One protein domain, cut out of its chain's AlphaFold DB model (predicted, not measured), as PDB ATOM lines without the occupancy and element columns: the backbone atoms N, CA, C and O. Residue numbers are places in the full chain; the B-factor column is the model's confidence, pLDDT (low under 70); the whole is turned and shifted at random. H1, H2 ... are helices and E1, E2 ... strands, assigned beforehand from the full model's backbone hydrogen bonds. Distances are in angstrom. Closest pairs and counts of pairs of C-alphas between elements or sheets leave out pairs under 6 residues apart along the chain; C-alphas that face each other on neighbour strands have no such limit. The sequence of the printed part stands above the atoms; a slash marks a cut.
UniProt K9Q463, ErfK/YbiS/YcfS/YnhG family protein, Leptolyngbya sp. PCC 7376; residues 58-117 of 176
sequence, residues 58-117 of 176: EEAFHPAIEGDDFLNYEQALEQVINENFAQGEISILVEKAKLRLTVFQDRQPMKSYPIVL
ATOM      1  N   GLU A  58     -30.988  65.927  53.602       78.81
ATOM      2  CA  GLU A  58     -29.891  65.064  53.186       78.81
ATOM      3  C   GLU A  58     -30.073  64.697  51.702       78.81
ATOM      4  O   GLU A  58     -31.061  64.067  51.314       78.81
ATOM      5  N   GLU A  59     -29.157  65.155  50.843       82.31
ATOM      6  CA  GLU A  59     -29.227  64.870  49.410       82.31
ATOM      7  C   GLU A  59     -29.041  63.374  49.138       82.31
ATOM      8  O   GLU A  59     -28.278  62.677  49.812       82.31
ATOM      9  N   ALA A  60     -29.708  62.873  48.099       83.88
ATOM     10  CA  ALA A  60     -29.566  61.483  47.693       83.88
ATOM     11  C   ALA A  60     -28.103  61.171  47.327       83.88
ATOM     12  O   ALA A  60     -27.560  61.680  46.346       83.88
ATOM     13  N   PHE A  61     -27.474  60.280  48.096       88.44
ATOM     14  CA  PHE A  61     -26.088  59.856  47.870       88.44
ATOM     15  C   PHE A  61     -25.910  59.036  46.579       88.44
ATOM     16  O   PHE A  61     -24.820  58.983  45.999       88.44
ATOM     17  N   HIS A  62     -26.992  58.406  46.115       91.06
ATOM     18  CA  HIS A  62     -27.020  57.543  44.940       91.06
ATOM     19  C   HIS A  62     -27.924  58.099  43.841       91.06
ATOM     20  O   HIS A  62     -28.990  58.639  44.145       91.06
ATOM     21  N   PRO A  63     -27.543  57.928  42.561       89.25
ATOM     22  CA  PRO A  63     -28.460  58.187  41.463       89.25
ATOM     23  C   PRO A  63     -29.651  57.223  41.535       89.25
ATOM     24  O   PRO A  63     -29.528  56.088  42.000       89.25
ATOM     25  N   ALA A  64     -30.803  57.666  41.033       86.44
ATOM     26  CA  ALA A  64     -31.953  56.789  40.872       86.44
ATOM     27  C   ALA A  64     -31.618  55.660  39.883       86.44
ATOM     28  O   ALA A  64     -31.074  55.909  38.807       86.44
ATOM     29  N   ILE A  65     -31.954  54.421  40.245       90.81
ATOM     30  CA  ILE A  65     -31.792  53.257  39.370       90.81
ATOM     31  C   ILE A  65     -33.113  53.018  38.638       90.81
ATOM     32  O   ILE A  65     -34.134  52.702  39.260       90.81
ATOM     33  N   GLU A  66     -33.086  53.152  37.314       89.75
ATOM     34  CA  GLU A  66     -34.245  52.886  36.462       89.75
ATOM     35  C   GLU A  66     -34.573  51.388  36.380       89.75
ATOM     36  O   GLU A  66     -33.694  50.529  36.455       89.75
ATOM     37  N   GLY A  67     -35.862  51.084  36.225       90.69
ATOM     38  CA  GLY A  67     -36.371  49.718  36.116       90.69
ATOM     39  C   GLY A  67     -36.389  48.929  37.431       90.69
ATOM     40  O   GLY A  67     -35.920  49.386  38.484       90.69
ATOM     41  N   ASP A  68     -36.938  47.718  37.331       89.88
ATOM     42  CA  ASP A  68     -37.160  46.792  38.452       89.88
ATOM     43  C   ASP A  68     -36.258  45.547  38.389       89.88
ATOM     44  O   ASP A  68     -36.220  44.758  39.331       89.88
ATOM     45  N   ASP A  69     -35.480  45.392  37.315       93.50
ATOM     46  CA  ASP A  69     -34.578  44.255  37.140       93.50
ATOM     47  C   ASP A  69     -33.399  44.291  38.129       93.50
ATOM     48  O   ASP A  69     -32.964  45.348  38.607       93.50
ATOM     49  N   PHE A  70     -32.857  43.108  38.434       96.06
ATOM     50  CA  PHE A  70     -31.674  42.966  39.279       96.06
ATOM     51  C   PHE A  70     -30.392  43.032  38.444       96.06
ATOM     52  O   PHE A  70     -30.116  42.160  37.618       96.06
ATOM     53  N   LEU A  71     -29.567  44.042  38.707       96.25
ATOM     54  CA  LEU A  71     -28.281  44.220  38.043       96.25
ATOM     55  C   LEU A  71     -27.308  43.083  38.393       96.25
ATOM     56  O   LEU A  71     -27.069  42.807  39.568       96.25
ATOM     57  N   ASN A  72     -26.707  42.456  37.375       96.38
ATOM     58  CA  ASN A  72     -25.668  41.427  37.515       96.38
ATOM     59  C   ASN A  72     -26.027  40.285  38.487       96.38
ATOM     60  O   ASN A  72     -25.141  39.735  39.138       96.38
ATOM     61  N   TYR A  73     -27.307  39.914  38.616       95.75
ATOM     62  CA  TYR A  73     -27.788  38.982  39.647       95.75
ATOM     63  C   TYR A  73     -27.100  37.604  39.637       95.75
ATOM     64  O   TYR A  73     -26.757  37.090  40.700       95.75
ATOM     65  N   GLU A  74     -26.789  37.069  38.459       96.62
ATOM     66  CA  GLU A  74     -26.161  35.744  38.307       96.62
ATOM     67  C   GLU A  74     -24.631  35.740  38.510       96.62
ATOM     68  O   GLU A  74     -24.027  34.682  38.662       96.62
ATOM     69  N   GLN A  75     -23.973  36.905  38.498       96.62
ATOM     70  CA  GLN A  75     -22.506  37.003  38.589       96.62
ATOM     71  C   GLN A  75     -22.035  37.036  40.049       96.62
ATOM     72  O   GLN A  75     -22.738  37.558  40.909       96.62
ATOM     73  N   ALA A  76     -20.846  36.527  40.369       95.31
ATOM     74  CA  ALA A  76     -20.309  36.694  41.726       95.31
ATOM     75  C   ALA A  76     -19.982  38.180  41.996       95.31
ATOM     76  O   ALA A  76     -19.635  38.909  41.066       95.31
ATOM     77  N   LEU A  77     -20.101  38.653  43.246       93.94
ATOM     78  CA  LEU A  77     -19.849  40.071  43.558       93.94
ATOM     79  C   LEU A  77     -18.392  40.441  43.253       93.94
ATOM     80  O   LEU A  77     -18.119  41.488  42.678       93.94
ATOM     81  N   GLU A  78     -17.481  39.531  43.567       92.81
ATOM     82  CA  GLU A  78     -16.037  39.617  43.352       92.81
ATOM     83  C   GLU A  78     -15.666  39.747  41.866       92.81
ATOM     84  O   GLU A  78     -14.594  40.236  41.536       92.81
ATOM     85  N   GLN A  79     -16.547  39.320  40.951       94.56
ATOM     86  CA  GLN A  79     -16.332  39.462  39.506       94.56
ATOM     87  C   GLN A  79     -16.725  40.844  38.983       94.56
ATOM     88  O   GLN A  79     -16.273  41.231  37.906       94.56
ATOM     89  N   VAL A  80     -17.589  41.560  39.706       95.50
ATOM     90  CA  VAL A  80     -18.125  42.851  39.265       95.50
ATOM     91  C   VAL A  80     -17.504  44.029  40.001       95.50
ATOM     92  O   VAL A  80     -17.442  45.106  39.421       95.50
ATOM     93  N   ILE A  81     -17.029  43.850  41.236       94.69
ATOM     94  CA  ILE A  81     -16.349  44.909  41.995       94.69
ATOM     95  C   ILE A  81     -14.832  44.843  41.812       94.69
ATOM     96  O   ILE A  81     -14.253  43.768  41.673       94.69
ATOM     97  N   ASN A  82     -14.166  45.992  41.888       91.44
ATOM     98  CA  ASN A  82     -12.715  46.036  42.062       91.44
ATOM     99  C   ASN A  82     -12.367  45.756  43.533       91.44
ATOM    100  O   ASN A  82     -12.878  46.453  44.403       91.44
ATOM    101  N   GLU A  83     -11.498  44.779  43.812       85.81
ATOM    102  CA  GLU A  83     -11.064  44.420  45.177       85.81
ATOM    103  C   GLU A  83     -10.234  45.520  45.866       85.81
ATOM    104  O   GLU A  83     -10.146  45.554  47.093       85.81
ATOM    105  N   ASN A  84      -9.643  46.437  45.096       88.88
ATOM    106  CA  ASN A  84      -8.876  47.564  45.618       88.88
ATOM    107  C   ASN A  84      -9.766  48.803  45.727       88.88
ATOM    108  O   ASN A  84      -9.764  49.635  44.822       88.88
ATOM    109  N   PHE A  85     -10.502  48.918  46.831       89.19
ATOM    110  CA  PHE A  85     -11.305  50.099  47.140       89.19
ATOM    111  C   PHE A  85     -10.845  50.790  48.426       89.19
ATOM    112  O   PHE A  85     -10.425  50.144  49.393       89.19
ATOM    113  N   ALA A  86     -10.930  52.116  48.445       88.38
ATOM    114  CA  ALA A  86     -10.703  52.921  49.634       88.38
ATOM    115  C   ALA A  86     -11.942  52.950  50.544       88.38
ATOM    116  O   ALA A  86     -13.065  52.598  50.171       88.38
ATOM    117  N   GLN A  87     -11.742  53.394  51.785       84.50
ATOM    118  CA  GLN A  87     -12.853  53.612  52.704       84.50
ATOM    119  C   GLN A  87     -13.798  54.687  52.145       84.50
ATOM    120  O   GLN A  87     -13.363  55.786  51.819       84.50
ATOM    121  N   GLY A  88     -15.093  54.371  52.082       86.19
ATOM    122  CA  GLY A  88     -16.129  55.271  51.564       86.19
ATOM    123  C   GLY A  88     -16.446  55.103  50.076       86.19
ATOM    124  O   GLY A  88     -17.416  55.692  49.611       86.19
ATOM    125  N   GLU A  89     -15.693  54.279  49.342       92.88
ATOM    126  CA  GLU A  89     -15.985  53.980  47.930       92.88
ATOM    127  C   GLU A  89     -17.103  52.943  47.772       92.88
ATOM    128  O   GLU A  89     -17.817  52.952  46.771       92.88
ATOM    129  N   ILE A  90     -17.282  52.070  48.772       94.94
ATOM    130  CA  ILE A  90     -18.361  51.080  48.814       94.94
ATOM    131  C   ILE A  90     -19.525  51.600  49.643       94.94
ATOM    132  O   ILE A  90     -19.370  52.026  50.789       94.94
ATOM    133  N   SER A  91     -20.714  51.473  49.076       95.75
ATOM    134  CA  SER A  91     -21.966  51.882  49.698       95.75
ATOM    135  C   SER A  91     -23.104  50.973  49.254       95.75
ATOM    136  O   SER A  91     -23.001  50.236  48.270       95.75
ATOM    137  N   ILE A  92     -24.205  51.010  49.994       95.88
ATOM    138  CA  ILE A  92     -25.361  50.154  49.754       95.88
ATOM    139  C   ILE A  92     -26.598  51.040  49.653       95.88
ATOM    140  O   ILE A  92     -26.903  51.785  50.580       95.88
ATOM    141  N   LEU A  93     -27.331  50.911  48.549       96.62
ATOM    142  CA  LEU A  93     -28.660  51.489  48.393       96.62
ATOM    143  C   LEU A  93     -29.712  50.430  48.708       96.62
ATOM    144  O   LEU A  93     -29.673  49.335  48.145       96.62
ATOM    145  N   VAL A  94     -30.683  50.772  49.550       96.00
ATOM    146  CA  VAL A  94     -31.850  49.931  49.828       96.00
ATOM    147  C   VAL A  94     -33.111  50.634  49.333       96.00
ATOM    148  O   VAL A  94     -33.569  51.608  49.923       96.00
ATOM    149  N   GLU A  95     -33.700  50.120  48.255       96.12
ATOM    150  CA  GLU A  95     -34.986  50.574  47.721       96.12
ATOM    151  C   GLU A  95     -36.108  49.728  48.336       96.12
ATOM    152  O   GLU A  95     -36.495  48.686  47.798       96.12
ATOM    153  N   LYS A  96     -36.642  50.173  49.482       95.44
ATOM    154  CA  LYS A  96     -37.656  49.431  50.257       95.44
ATOM    155  C   LYS A  96     -38.887  49.058  49.426       95.44
ATOM    156  O   LYS A  96     -39.311  47.907  49.452       95.44
ATOM    157  N   ALA A  97     -39.405  50.009  48.646       93.56
ATOM    158  CA  ALA A  97     -40.580  49.816  47.794       93.56
ATOM    159  C   ALA A  97     -40.372  48.763  46.691       93.56
ATOM    160  O   ALA A  97     -41.329  48.117  46.275       93.56
ATOM    161  N   LYS A  98     -39.125  48.569  46.240       95.25
ATOM    162  CA  LYS A  98     -38.762  47.574  45.219       95.25
ATOM    163  C   LYS A  98     -38.217  46.275  45.813       95.25
ATOM    164  O   LYS A  98     -37.862  45.374  45.060       95.25
ATOM    165  N   LEU A  99     -38.103  46.182  47.144       96.00
ATOM    166  CA  LEU A  99     -37.444  45.071  47.841       96.00
ATOM    167  C   LEU A  99     -36.070  44.744  47.231       96.00
ATOM    168  O   LEU A  99     -35.709  43.579  47.047       96.00
ATOM    169  N   ARG A 100     -35.299  45.795  46.923       97.44
ATOM    170  CA  ARG A 100     -34.021  45.701  46.214       97.44
ATOM    171  C   ARG A 100     -32.897  46.343  47.017       97.44
ATOM    172  O   ARG A 100     -33.023  47.471  47.488       97.44
ATOM    173  N   LEU A 101     -31.786  45.626  47.136       97.44
ATOM    174  CA  LEU A 101     -30.514  46.145  47.629       97.44
ATOM    175  C   LEU A 101     -29.539  46.216  46.466       97.44
ATOM    176  O   LEU A 101     -29.350  45.217  45.780       97.44
ATOM    177  N   THR A 102     -28.888  47.356  46.273       97.88
ATOM    178  CA  THR A 102     -27.845  47.526  45.260       97.88
ATOM    179  C   THR A 102     -26.537  47.912  45.928       97.88
ATOM    180  O   THR A 102     -26.480  48.873  46.693       97.88
ATOM    181  N   VAL A 103     -25.479  47.162  45.625       96.88
ATOM    182  CA  VAL A 103     -24.108  47.493  46.013       96.88
ATOM    183  C   VAL A 103     -23.550  48.480  44.999       96.88
ATOM    184  O   VAL A 103     -23.623  48.241  43.792       96.88
ATOM    185  N   PHE A 104     -22.989  49.571  45.501       96.56
ATOM    186  CA  PHE A 104     -22.337  50.609  44.719       96.56
ATOM    187  C   PHE A 104     -20.827  50.615  44.981       96.56
ATOM    188  O   PHE A 104     -20.393  50.372  46.108       96.56
ATOM    189  N   GLN A 105     -20.054  50.934  43.944       95.38
ATOM    190  CA  GLN A 105     -18.634  51.284  44.015       95.38
ATOM    191  C   GLN A 105     -18.451  52.621  43.291       95.38
ATOM    192  O   GLN A 105     -18.882  52.756  42.149       95.38
ATOM    193  N   ASP A 106     -17.894  53.634  43.956       92.19
ATOM    194  CA  ASP A 106     -17.685  54.980  43.389       92.19
ATOM    195  C   ASP A 106     -18.943  55.592  42.740       92.19
ATOM    196  O   ASP A 106     -18.911  56.179  41.657       92.19
ATOM    197  N   ARG A 107     -20.092  55.443  43.413       91.81
ATOM    198  CA  ARG A 107     -21.427  55.861  42.930       91.81
ATOM    199  C   ARG A 107     -21.902  55.175  41.641       91.81
ATOM    200  O   ARG A 107     -22.945  55.560  41.111       91.81
ATOM    201  N   GLN A 108     -21.227  54.122  41.190       93.81
ATOM    202  CA  GLN A 108     -21.711  53.234  40.135       93.81
ATOM    203  C   GLN A 108     -22.423  52.019  40.737       93.81
ATOM    204  O   GLN A 108     -21.889  51.408  41.666       93.81
ATOM    205  N   PRO A 109     -23.623  51.655  40.251       96.31
ATOM    206  CA  PRO A 109     -24.294  50.443  40.694       96.31
ATOM    207  C   PRO A 109     -23.551  49.223  40.135       96.31
ATOM    208  O   PRO A 109     -23.323  49.128  38.931       96.31
ATOM    209  N   MET A 110     -23.186  48.281  41.004       96.75
ATOM    210  CA  MET A 110     -22.372  47.117  40.632       96.75
ATOM    211  C   MET A 110     -23.202  45.841  40.553       96.75
ATOM    212  O   MET A 110     -23.057  45.051  39.620       96.75
ATOM    213  N   LYS A 111     -24.078  45.620  41.537       97.62
ATOM    214  CA  LYS A 111     -24.907  44.417  41.624       97.62
ATOM    215  C   LYS A 111     -26.118  44.647  42.507       97.62
ATOM    216  O   LYS A 111     -25.997  45.295  43.548       97.62
ATOM    217  N   SER A 112     -27.250  44.067  42.129       98.00
ATOM    218  CA  SER A 112     -28.482  44.122  42.908       98.00
ATOM    219  C   SER A 112     -28.917  42.746  43.400       98.00
ATOM    220  O   SER A 112     -28.680  41.723  42.755       98.00
ATOM    221  N   TYR A 113     -29.594  42.746  44.544       97.38
ATOM    222  CA  TYR A 113     -30.101  41.571  45.235       97.38
ATOM    223  C   TYR A 113     -31.551  41.803  45.674       97.38
ATOM    224  O   TYR A 113     -31.886  42.921  46.086       97.38
ATOM    225  N   PRO A 114     -32.402  40.764  45.653       97.44
ATOM    226  CA  PRO A 114     -33.676  40.809  46.347       97.44
ATOM    227  C   PRO A 114     -33.431  40.843  47.857       97.44
ATOM    228  O   PRO A 114     -32.535  40.167  48.374       97.44
ATOM    229  N   ILE A 115     -34.252  41.599  48.574       96.25
ATOM    230  CA  ILE A 115     -34.236  41.638  50.035       96.25
ATOM    231  C   ILE A 115     -35.611  41.350  50.614       96.25
ATOM    232  O   ILE A 115     -36.641  41.471  49.956       96.25
ATOM    233  N   VAL A 116     -35.612  40.995  51.892       94.25
ATOM    234  CA  VAL A 116     -36.819  40.905  52.706       94.25
ATOM    235  C   VAL A 116     -36.772  41.989  53.769       94.25
ATOM    236  O   VAL A 116     -35.716  42.280  54.330       94.25
ATOM    237  N   LEU A 117     -37.926  42.581  54.047       94.19
ATOM    238  CA  LEU A 117     -38.098  43.568  55.102       94.19
ATOM    239  C   LEU A 117     -38.980  43.000  56.214       94.19
ATOM    240  O   LEU A 117     -39.629  41.964  56.059       94.19
TER     241      LEU A 117
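This is residues 58 to 117 of the 176 residues of the protein "ErfK/YbiS/YcfS/YnhG family protein" of Leptolyngbya sp. PCC 7376 (UniProt K9Q463). With little regular structure, the domain is a small, strongly twisted sheet of three strands, crossed by a long stretch without named elements, residues 58 to 76, that leads to the short helix H1 beside it. The printed part has 60 residues, with H1, E1, E2 and E3 in chain order; 23 are in named elements, mostly strand. The antiparallel sheet, order E1 E2 E3, is a meander, each strand the antiparallel neighbour of the one before. It is compact, radius of gyration of the C-alphas 11.5 A, spanning 33 by 32 by 21 A.

Inner strand E2, residues 100 to 105, forms hairpins with E1, residues 90 to 95, and E3, residues 108 to 114. N 93 and O 102 are 2.9 A apart, and N 103 and O 111 2.8 A, within hydrogen-bond range. H1, residues 77 to 80, only grazes the sheet; its closest C-alphas with E3 are those of Val 80 and Met 110, 6.2 A. H1 is too short for an O i to N i+4 pair; its one O i to N i+3 pair is within range.

E1 measures 16.7 A, E2 16.5 A, E3 18.3 A and H1 5.4 A. C-alpha 77 begins H1 at (-19.849, 40.071, 43.558); C-alpha 114 ends E3 at (-33.676, 40.809, 46.347).

The farthest C-alphas, Glu 58 and Glu 74, are 33.1 A apart. The printed part has no cut and no long link, and no printed residue is under 70 in pLDDT.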